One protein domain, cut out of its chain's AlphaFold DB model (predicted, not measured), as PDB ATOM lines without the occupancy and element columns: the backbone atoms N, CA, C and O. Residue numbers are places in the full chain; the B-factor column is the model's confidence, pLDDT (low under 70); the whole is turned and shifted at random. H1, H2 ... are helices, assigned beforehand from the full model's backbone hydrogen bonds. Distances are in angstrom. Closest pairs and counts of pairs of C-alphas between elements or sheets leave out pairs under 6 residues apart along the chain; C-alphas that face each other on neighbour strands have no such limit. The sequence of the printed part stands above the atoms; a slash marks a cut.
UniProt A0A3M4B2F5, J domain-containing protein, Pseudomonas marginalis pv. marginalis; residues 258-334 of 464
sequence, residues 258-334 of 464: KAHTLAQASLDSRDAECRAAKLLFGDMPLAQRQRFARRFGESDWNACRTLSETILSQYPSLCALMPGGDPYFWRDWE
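This is residues 258 to 334 of the 464 residues of the protein "J domain-containing protein" of Pseudomonas marginalis pv. marginalis (UniProt A0A3M4B2F5). A short helix, H2, lies near the middle of a rounded cluster of helices; the long helix H4 begins beside the start of H2 and spreads from it as a V, while H1 packs on H2 about perpendicular to it. H3 folds back from H2 in a loose hairpin, H5 turns a corner at the end of H4, and the chain then runs back to the small H6 near the start of H4. The printed part has 77 residues with six named helices, H1 to H6 in chain order, and no named strand; its class is all helix. It is compact, with a radius of gyration of the C-alphas of 11.1 A, and spans 28 by 25 by 22 A.

The longest helix, H4, residues 298 to 314, touches H2, residues 272 to 281, at a steep tilt of 53 degrees, the same way; their closest C-alphas, of Ala 272 and Asp 300, are 4.5 A apart. H2 also touches H1, residues 258 to 266, about perpendicular at 75 degrees, with the C-alphas of Ala 265 and Lys 278 closest at 3.8 A. H2 and H3, residues 286 to 293, form a helical hairpin at a shallow tilt of 4 degrees, opposite ways, but only just touch, with 3 pairs of C-alphas within 8 A; the closest, of Leu 279 and Arg 289, are 6.1 A apart. H5, residues 316 to 321, touches H4 only at the corner, and only just, with 3 pairs within 8 A; H4 does so with residues 311 to 312 alone, and the C-alphas of Ile 311 and Leu 318 are closest at 6.8 A. H6, residues 331 to 334, is close to H4 but not clearly touching it, with the C-alphas of Trp 301 and Glu 334 closest at 6.9 A. H1 and H4 are apart, as are H1 and H3. Every O i to N i+4 pair is within hydrogen-bond range in H1, H2, H3 and H4; in H5 0 of 2 are, against 2 of 3 O i to N i+3 pairs, and H6 is too short for an O i to N i+4 pair.

H4 is 23.9 A from first to last C-alpha, from C-alpha 298 at (25.258, 19.956, 19.920) to C-alpha 314 at (9.797, 2.585, 25.383). H2 is 14.1 A long, H1 12.2 A, H3 and H5 10.3 A each, and H6 5.4 A. H1 begins at C-alpha 258, at (18.878, 0.474, 32.574), and H6 ends at C-alpha 334, at (19.943, 23.836, 25.595).

The two C-alphas farthest apart, of Arg 291 and Gln 314, are 29.0 A apart. The printed part has no cut and no long link; H5 to H6 is a short link of 9 residues and the other links are tight. The mean pLDDT of the printed part is 89.0, and no printed residue is under 70.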
ATOM      1  N   LYS A 258      18.577  -0.209  31.311       93.31
ATOM      2  CA  LYS A 258      18.878   0.474  32.574       93.31
ATOM      3  C   LYS A 258      20.306   0.198  33.052       93.31
ATOM      4  O   LYS A 258      21.016   1.137  33.395       93.31
ATOM      5  N   ALA A 259      20.758  -1.056  33.044       91.88
ATOM      6  CA  ALA A 259      22.122  -1.414  33.431       91.88
ATOM      7  C   ALA A 259      23.161  -0.768  32.503       91.88
ATOM      8  O   ALA A 259      24.122  -0.167  32.979       91.88
ATOM      9  N   HIS A 260      22.930  -0.815  31.187       92.69
ATOM     10  CA  HIS A 260      23.802  -0.193  30.194       92.69
ATOM     11  C   HIS A 260      23.886   1.330  30.368       92.69
ATOM     12  O   HIS A 260      24.978   1.892  30.423       92.69
ATOM     13  N   THR A 261      22.746   2.012  30.509       92.44
ATOM     14  CA  THR A 261      22.705   3.473  30.689       92.44
ATOM     15  C   THR A 261      23.328   3.914  32.014       92.44
ATOM     16  O   THR A 261      24.050   4.908  32.041       92.44
ATOM     17  N   LEU A 262      23.129   3.167  33.105       92.31
ATOM     18  CA  LEU A 262      23.802   3.436  34.380       92.31
ATOM     19  C   LEU A 262      25.316   3.196  34.299       92.31
ATOM     20  O   LEU A 262      26.087   4.005  34.817       92.31
ATOM     21  N   ALA A 263      25.755   2.140  33.609       92.75
ATOM     22  CA  ALA A 263      27.173   1.905  33.355       92.75
ATOM     23  C   ALA A 263      27.781   3.071  32.560       92.75
ATOM     24  O   ALA A 263      28.775   3.650  32.996       92.75
ATOM     25  N   GLN A 264      27.137   3.509  31.472       93.38
ATOM     26  CA  GLN A 264      27.556   4.689  30.705       93.38
ATOM     27  C   GLN A 264      27.593   5.968  31.555       93.38
ATOM     28  O   GLN A 264      28.518   6.765  31.424       93.38
ATOM     29  N   ALA A 265      26.619   6.159  32.451       91.50
ATOM     30  CA  ALA A 265      26.574   7.304  33.359       91.50
ATOM     31  C   ALA A 265      27.724   7.312  34.381       91.50
ATOM     32  O   ALA A 265      28.135   8.385  34.830       91.50
ATOM     33  N   SER A 266      28.229   6.133  34.755       90.25
ATOM     34  CA  SER A 266      29.358   5.983  35.678       90.25
ATOM     35  C   SER A 266      30.723   6.208  35.023       90.25
ATOM     36  O   SER A 266      31.687   6.528  35.716       90.25
ATOM     37  N   LEU A 267      30.814   6.068  33.697       89.12
ATOM     38  CA  LEU A 267      32.052   6.278  32.959       89.12
ATOM     39  C   LEU A 267      32.349   7.777  32.811       89.12
ATOM     40  O   LEU A 267      31.539   8.548  32.295       89.12
ATOM     41  N   ASP A 268      33.570   8.184  33.156       80.12
ATOM     42  CA  ASP A 268      34.092   9.529  32.877       80.12
ATOM     43  C   ASP A 268      34.604   9.648  31.426       80.12
ATOM     44  O   ASP A 268      35.719  10.104  31.163       80.12
ATOM     45  N   SER A 269      33.780   9.212  30.465       84.19
ATOM     46  CA  SER A 269      34.074   9.318  29.031       84.19
ATOM     47  C   SER A 269      33.678  10.686  28.460       84.19
ATOM     48  O   SER A 269      32.811  11.396  28.976       84.19
ATOM     49  N   ARG A 270      34.317  11.051  27.343       79.19
ATOM     50  CA  ARG A 270      33.988  12.236  26.534       79.19
ATOM     51  C   ARG A 270      32.879  11.972  25.516       79.19
ATOM     52  O   ARG A 270      32.443  12.912  24.858       79.19
ATOM     53  N   ASP A 271      32.435  10.726  25.393       88.19
ATOM     54  CA  ASP A 271      31.391  10.344  24.450       88.19
ATOM     55  C   ASP A 271      30.064  11.025  24.791       88.19
ATOM     56  O   ASP A 271      29.667  11.122  25.957       88.19
ATOM     57  N   ALA A 272      29.358  11.477  23.755       89.44
ATOM     58  CA  ALA A 272      28.107  12.212  23.910       89.44
ATOM     59  C   ALA A 272      27.033  11.400  24.647       89.44
ATOM     60  O   ALA A 272      26.316  11.939  25.488       89.44
ATOM     61  N   GLU A 273      26.970  10.094  24.385       91.88
ATOM     62  CA  GLU A 273      26.050   9.170  25.051       91.88
ATOM     63  C   GLU A 273      26.355   9.028  26.544       91.88
ATOM     64  O   GLU A 273      25.445   9.137  27.363       91.88
ATOM     65  N   CYS A 274      27.631   8.881  26.921       91.62
ATOM     66  CA  CYS A 274      28.033   8.786  28.327       91.62
ATOM     67  C   CYS A 274      27.733  10.089  29.078       91.62
ATOM     68  O   CYS A 274      27.194  10.063  30.184       91.62
ATOM     69  N   ARG A 275      28.005  11.249  28.464       91.06
ATOM     70  CA  ARG A 275      27.669  12.556  29.055       91.06
ATOM     71  C   ARG A 275      26.161  12.741  29.208       91.06
ATOM     72  O   ARG A 275      25.721  13.197  30.264       91.06
ATOM     73  N   ALA A 276      25.371  12.360  28.205       94.19
ATOM     74  CA  ALA A 276      23.913  12.391  28.285       94.19
ATOM     75  C   ALA A 276      23.394  11.466  29.399       94.19
ATOM     76  O   ALA A 276      22.656  11.918  30.274       94.19
ATOM     77  N   ALA A 277      23.851  10.213  29.439       94.44
ATOM     78  CA  ALA A 277      23.494   9.255  30.482       94.44
ATOM     79  C   ALA A 277      23.852   9.782  31.882       94.44
ATOM     80  O   ALA A 277      23.016   9.761  32.787       94.44
ATOM     81  N   LYS A 278      25.048  10.362  32.045       93.12
ATOM     82  CA  LYS A 278      25.500  10.986  33.294       93.12
ATOM     83  C   LYS A 278      24.650  12.192  33.696       93.12
ATOM     84  O   LYS A 278      24.398  12.390  34.882       93.12
ATOM     85  N   LEU A 279      24.175  12.992  32.742       92.88
ATOM     86  CA  LEU A 279      23.287  14.121  33.035       92.88
ATOM     87  C   LEU A 279      21.910  13.661  33.535       92.88
ATOM     88  O   LEU A 279      21.374  14.269  34.466       92.88
ATOM     89  N   LEU A 280      21.335  12.625  32.916       92.31
ATOM     90  CA  LEU A 280      19.996  12.131  33.249       92.31
ATOM     91  C   LEU A 280      19.998  11.267  34.522       92.31
ATOM     92  O   LEU A 280      19.225  11.551  35.441       92.31
ATOM     93  N   PHE A 281      20.896  10.283  34.612       91.69
ATOM     94  CA  PHE A 281      20.910   9.260  35.668       91.69
ATOM     95  C   PHE A 281      22.031   9.409  36.702       91.69
ATOM     96  O   PHE A 281      22.006   8.724  37.721       91.69
ATOM     97  N   GLY A 282      23.013  10.285  36.477       89.25
ATOM     98  CA  GLY A 282      24.121  10.459  37.415       89.25
ATOM     99  C   GLY A 282      23.665  10.991  38.776       89.25
ATOM    100  O   GLY A 282      22.795  11.867  38.865       89.25
ATOM    101  N   ASP A 283      24.293  10.496  39.840       87.62
ATOM    102  CA  ASP A 283      24.038  10.957  41.205       87.62
ATOM    103  C   ASP A 283      24.689  12.329  41.436       87.62
ATOM    104  O   ASP A 283      25.833  12.465  41.869       87.62
ATOM    105  N   MET A 284      23.982  13.376  41.010       87.69
ATOM    106  CA  MET A 284      24.426  14.762  41.101       87.69
ATOM    107  C   MET A 284      23.244  15.679  41.427       87.69
ATOM    108  O   MET A 284      22.196  15.572  40.777       87.69
ATOM    109  N   PRO A 285      23.410  16.655  42.340       89.06
ATOM    110  CA  PRO A 285      22.396  17.667  42.602       89.06
ATOM    111  C   PRO A 285      22.164  18.552  41.368       89.06
ATOM    112  O   PRO A 285      23.062  18.759  40.547       89.06
ATOM    113  N   LEU A 286      20.971  19.152  41.269       87.00
ATOM    114  CA  LEU A 286      20.553  19.964  40.114       87.00
ATOM    115  C   LEU A 286      21.569  21.065  39.755       87.00
ATOM    116  O   LEU A 286      21.873  21.278  38.585       87.00
ATOM    117  N   ALA A 287      22.155  21.726  40.760       83.38
ATOM    118  CA  ALA A 287      23.160  22.768  40.549       83.38
ATOM    119  C   ALA A 287      24.455  22.237  39.904       83.38
ATOM    120  O   ALA A 287      25.071  22.926  39.091       83.38
ATOM    121  N   GLN A 288      24.874  21.015  40.247       85.50
ATOM    122  CA  GLN A 288      26.042  20.373  39.642       85.50
ATOM    123  C   GLN A 288      25.725  19.890  38.225       85.50
ATOM    124  O   GLN A 288      26.529  20.122  37.324       85.50
ATOM    125  N   ARG A 289      24.526  19.334  37.996       89.69
ATOM    126  CA  ARG A 289      24.039  18.979  36.651       89.69
ATOM    127  C   ARG A 289      24.025  20.188  35.715       89.69
ATOM    128  O   ARG A 289      24.519  20.096  34.598       89.69
ATOM    129  N   GLN A 290      23.561  21.344  36.191       85.25
ATOM    130  CA  GLN A 290      23.599  22.593  35.423       85.25
ATOM    131  C   GLN A 290      25.021  23.018  35.054       85.25
ATOM    132  O   GLN A 290      25.247  23.475  33.938       85.25
ATOM    133  N   ARG A 291      25.993  22.899  35.971       80.75
ATOM    134  CA  ARG A 291      27.404  23.205  35.669       80.75
ATOM    135  C   ARG A 291      27.972  22.230  34.644       80.75
ATOM    136  O   ARG A 291      28.626  22.663  33.703       80.75
ATOM    137  N   PHE A 292      27.671  20.946  34.797       84.69
ATOM    138  CA  PHE A 292      28.085  19.902  33.867       84.69
ATOM    139  C   PHE A 292      27.523  20.138  32.455       84.69
ATOM    140  O   PHE A 292      28.279  20.143  31.486       84.69
ATOM    141  N   ALA A 293      26.235  20.474  32.353       86.38
ATOM    142  CA  ALA A 293      25.549  20.783  31.101       86.38
ATOM    143  C   ALA A 293      26.119  22.004  30.351       86.38
ATOM    144  O   ALA A 293      25.952  22.116  29.140       86.38
ATOM    145  N   ARG A 294      26.844  22.919  31.013       78.38
ATOM    146  CA  ARG A 294      27.522  24.034  30.313       78.38
ATOM    147  C   ARG A 294      28.617  23.559  29.364       78.38
ATOM    148  O   ARG A 294      28.969  24.273  28.433       78.38
ATOM    149  N   ARG A 295      29.154  22.362  29.598       77.00
ATOM    150  CA  ARG A 295      30.187  21.748  28.760       77.00
ATOM    151  C   ARG A 295      29.591  21.034  27.539       77.00
ATOM    152  O   ARG A 295      30.337  20.441  26.767       77.00
ATOM    153  N   PHE A 296      28.268  21.063  27.354       81.88
ATOM    154  CA  PHE A 296      27.605  20.270  26.323       81.88
ATOM    155  C   PHE A 296      27.654  20.966  24.964       81.88
ATOM    156  O   PHE A 296      27.332  22.150  24.822       81.88
ATOM    157  N   GLY A 297      28.093  20.220  23.955       79.00
ATOM    158  CA  GLY A 297      27.976  20.569  22.546       79.00
ATOM    159  C   GLY A 297      26.644  20.115  21.945       79.00
ATOM    160  O   GLY A 297      25.790  19.539  22.611       79.00
ATOM    161  N   GLU A 298      26.468  20.362  20.648       83.12
ATOM    162  CA  GLU A 298      25.258  19.956  19.920       83.12
ATOM    163  C   GLU A 298      25.090  18.429  19.855       83.12
ATOM    164  O   GLU A 298      23.968  17.935  19.952       83.12
ATOM    165  N   SER A 299      26.196  17.683  19.771       85.00
ATOM    166  CA  SER A 299      26.200  16.216  19.826       85.00
ATOM    167  C   SER A 299      25.675  15.685  21.162       85.00
ATOM    168  O   SER A 299      24.863  14.763  21.167       85.00
ATOM    169  N   ASP A 300      26.067  16.297  22.281       89.12
ATOM    170  CA  ASP A 300      25.606  15.914  23.622       89.12
ATOM    171  C   ASP A 300      24.117  16.197  23.803       89.12
ATOM    172  O   ASP A 300      23.374  15.363  24.316       89.12
ATOM    173  N   TRP A 301      23.657  17.361  23.336       90.19
ATOM    174  CA  TRP A 301      22.237  17.707  23.364       90.19
ATOM    175  C   TRP A 301      21.407  16.804  22.454       90.19
ATOM    176  O   TRP A 301      20.275  16.466  22.793       90.19
ATOM    177  N   ASN A 302      21.953  16.380  21.312       91.44
ATOM    178  CA  ASN A 302      21.300  15.384  20.469       91.44
ATOM    179  C   ASN A 302      21.204  14.026  21.179       91.44
ATOM    180  O   ASN A 302      20.123  13.451  21.221       91.44
ATOM    181  N   ALA A 303      22.280  13.567  21.824       93.25
ATOM    182  CA  ALA A 303      22.257  12.344  22.627       93.25
ATOM    183  C   ALA A 303      21.239  12.432  23.780       93.25
ATOM    184  O   ALA A 303      20.491  11.485  24.009       93.25
ATOM    185  N   CYS A 304      21.125  13.588  24.449       93.75
ATOM    186  CA  CYS A 304      20.094  13.822  25.465       93.75
ATOM    187  C   CYS A 304      18.677  13.729  24.885       93.75
ATOM    188  O   CYS A 304      17.809  13.127  25.517       93.75
ATOM    189  N   ARG A 305      18.430  14.297  23.693       94.44
ATOM    190  CA  ARG A 305      17.131  14.205  23.002       94.44
ATOM    191  C   ARG A 305      16.774  12.759  22.692       94.44
ATOM    192  O   ARG A 305      15.707  12.321  23.110       94.44
ATOM    193  N   THR A 306      17.679  12.035  22.035       94.81
ATOM    194  CA  THR A 306      17.487  10.628  21.665       94.81
ATOM    195  C   THR A 306      17.243   9.759  22.894       94.81
ATOM    196  O   THR A 306      16.310   8.958  22.912       94.81
ATOM    197  N   LEU A 307      18.034   9.943  23.957       94.25
ATOM    198  CA  LEU A 307      17.877   9.194  25.200       94.25
ATOM    199  C   LEU A 307      16.534   9.501  25.884       94.25
ATOM    200  O   LEU A 307      15.824   8.582  26.281       94.25
ATOM    201  N   SER A 308      16.150  10.778  25.968       94.38
ATOM    202  CA  SER A 308      14.880  11.197  26.587       94.38
ATOM    203  C   SER A 308      13.661  10.692  25.806       94.38
ATOM    204  O   SER A 308      12.691  10.236  26.408       94.38
ATOM    205  N   GLU A 309      13.718  10.730  24.473       94.94
ATOM    206  CA  GLU A 309      12.663  10.222  23.587       94.94
ATOM    207  C   GLU A 309      12.516   8.701  23.700       94.94
ATOM    208  O   GLU A 309      11.400   8.186  23.813       94.94
ATOM    209  N   THR A 310      13.641   7.983  23.742       94.31
ATOM    210  CA  THR A 310      13.664   6.526  23.929       94.31
ATOM    211  C   THR A 310      13.020   6.145  25.261       94.31
ATOM    212  O   THR A 310      12.201   5.233  25.322       94.31
ATOM    213  N   ILE A 311      13.321   6.887  26.330       93.94
ATOM    214  CA  ILE A 311      12.766   6.626  27.663       93.94
ATOM    215  C   ILE A 311      11.264   6.907  27.711       93.94
ATOM    216  O   ILE A 311      10.516   6.074  28.210       93.94
ATOM    217  N   LEU A 312      10.795   8.027  27.153       93.06
ATOM    218  CA  LEU A 312       9.359   8.320  27.121       93.06
ATOM    219  C   LEU A 312       8.552   7.312  26.297       93.06
ATOM    220  O   LEU A 312       7.426   6.993  26.670       93.06
ATOM    221  N   SER A 313       9.099   6.851  25.171       93.44
ATOM    222  CA  SER A 313       8.380   5.969  24.244       93.44
ATOM    223  C   SER A 313       8.423   4.498  24.653       93.44
ATOM    224  O   SER A 313       7.413   3.812  24.524       93.44
ATOM    225  N   GLN A 314       9.567   4.013  25.141       92.75
ATOM    226  CA  GLN A 314       9.797   2.585  25.383       92.75
ATOM    227  C   GLN A 314       9.841   2.225  26.874       92.75
ATOM    228  O   GLN A 314       9.428   1.129  27.242       92.75
ATOM    229  N   TYR A 315      10.307   3.129  27.746       92.81
ATOM    230  CA  TYR A 315      10.597   2.814  29.154       92.81
ATOM    231  C   TYR A 315      10.094   3.888  30.138       92.81
ATOM    232  O   TYR A 315      10.883   4.433  30.919       92.81
ATOM    233  N   PRO A 316       8.782   4.192  30.169       92.12
ATOM    234  CA  PRO A 316       8.237   5.290  30.973       92.12
ATOM    235  C   PRO A 316       8.445   5.115  32.487       92.12
ATOM    236  O   PRO A 316       8.461   6.093  33.232       92.12
ATOM    237  N   SER A 317       8.647   3.885  32.964       89.62
ATOM    238  CA  SER A 317       8.955   3.593  34.368       89.62
ATOM    239  C   SER A 317      10.311   4.153  34.821       89.62
ATOM    240  O   SER A 317      10.475   4.463  36.000       89.62
ATOM    241  N   LEU A 318      11.269   4.351  33.905       91.38
ATOM    242  CA  LEU A 318      12.586   4.916  34.226       91.38
ATOM    243  C   LEU A 318      12.541   6.423  34.497       91.38
ATOM    244  O   LEU A 318      13.456   6.945  35.135       91.38
ATOM    245  N   CYS A 319      11.476   7.119  34.087       91.31
ATOM    246  CA  CYS A 319      11.295   8.544  34.368       91.31
ATOM    247  C   CYS A 319      11.349   8.840  35.874       91.31
ATOM    248  O   CYS A 319      11.880   9.870  36.274       91.31
ATOM    249  N   ALA A 320      10.888   7.913  36.724       89.94
ATOM    250  CA  ALA A 320      10.900   8.068  38.180       89.94
ATOM    251  C   ALA A 320      12.311   8.219  38.787       89.94
ATOM    252  O   ALA A 320      12.450   8.769  39.876       89.94
ATOM    253  N   LEU A 321      13.356   7.754  38.092       87.50
ATOM    254  CA  LEU A 321      14.751   7.884  38.529       87.50
ATOM    255  C   LEU A 321      15.346   9.269  38.220       87.50
ATOM    256  O   LEU A 321      16.458   9.578  38.648       87.50
ATOM    257  N   MET A 322      14.632  10.104  37.466       88.50
ATOM    258  CA  MET A 322      15.108  11.411  37.023       88.50
ATOM    259  C   MET A 322      14.657  12.534  37.964       88.50
ATOM    260  O   MET A 322      13.639  12.407  38.650       88.50
ATOM    261  N   PRO A 323      15.365  13.680  37.984       85.31
ATOM    262  CA  PRO A 323      14.960  14.827  38.784       85.31
ATOM    263  C   PRO A 323      13.553  15.291  38.409       85.31
ATOM    264  O   PRO A 323      13.302  15.703  37.281       85.31
ATOM    265  N   GLY A 324      12.634  15.229  39.371       83.38
ATOM    266  CA  GLY A 324      11.250  15.653  39.164       83.38
ATOM    267  C   GLY A 324      10.432  14.756  38.229       83.38
ATOM    268  O   GLY A 324       9.326  15.145  37.875       83.38
ATOM    269  N   GLY A 325      10.936  13.580  37.839       86.12
ATOM    270  CA  GLY A 325      10.198  12.645  36.987       86.12
ATOM    271  C   GLY A 325      10.091  13.044  35.510       86.12
ATOM    272  O   GLY A 325       9.354  12.399  34.769       86.12
ATOM    273  N   ASP A 326      10.783  14.102  35.083       89.88
ATOM    274  CA  ASP A 326      10.714  14.638  33.719       89.88
ATOM    275  C   ASP A 326      12.017  14.354  32.954       89.88
ATOM    276  O   ASP A 326      13.061  14.868  33.355       89.88
ATOM    277  N   PRO A 327      11.992  13.609  31.835       90.19
ATOM    278  CA  PRO A 327      13.166  13.410  30.982       90.19
ATOM    279  C   PRO A 327      13.700  14.675  30.304       90.19
ATOM    280  O   PRO A 327      14.878  14.722  29.952       90.19
ATOM    281  N   TYR A 328      12.877  15.714  30.142       91.50
ATOM    282  CA  TYR A 328      13.226  16.942  29.419       91.50
ATOM    283  C   TYR A 328      13.551  18.139  30.322       91.50
ATOM    284  O   TYR A 328      13.629  19.269  29.827       91.50
ATOM    285  N   PHE A 329      13.838  17.918  31.608       89.88
ATOM    286  CA  PHE A 329      14.172  18.982  32.571       89.88
ATOM    287  C   PHE A 329      15.302  19.930  32.108       89.88
ATOM    288  O   PHE A 329      15.391  21.077  32.543       89.88
ATOM    289  N   TRP A 330      16.187  19.463  31.223       89.06
ATOM    290  CA  TRP A 330      17.346  20.194  30.706       89.06
ATOM    291  C   TRP A 330      17.046  21.070  29.474       89.06
ATOM    292  O   TRP A 330      17.928  21.793  29.003       89.06
ATOM    293  N   ARG A 331      15.817  21.057  28.937       86.44
ATOM    294  CA  ARG A 331      15.452  21.752  27.683       86.44
ATOM    295  C   ARG A 331      15.657  23.268  27.734       86.44
ATOM    296  O   ARG A 331      15.993  23.891  26.723       86.44
ATOM    297  N   ASP A 332      15.488  23.870  28.905       81.00
ATOM    298  CA  ASP A 332      15.739  25.300  29.100       81.00
ATOM    299  C   ASP A 332      17.236  25.641  29.027       81.00
ATOM    300  O   ASP A 332      17.607  26.754  28.646       81.00
ATOM    301  N   TRP A 333      18.112  24.676  29.318       83.75
ATOM    302  CA  TRP A 333      19.564  24.859  29.301       83.75
ATOM    303  C   TRP A 333      20.129  24.791  27.878       83.75
ATOM    304  O   TRP A 333      21.004  25.584  27.533       83.75
ATOM    305  N   GLU A 334      19.576  23.930  27.019       80.06
ATOM    306  CA  GLU A 334      19.943  23.836  25.595       80.06
ATOM    307  C   GLU A 334      19.704  25.165  24.852       80.06
ATOM    308  O   GLU A 334      20.505  25.600  24.024       80.06
TER     309      GLU A 334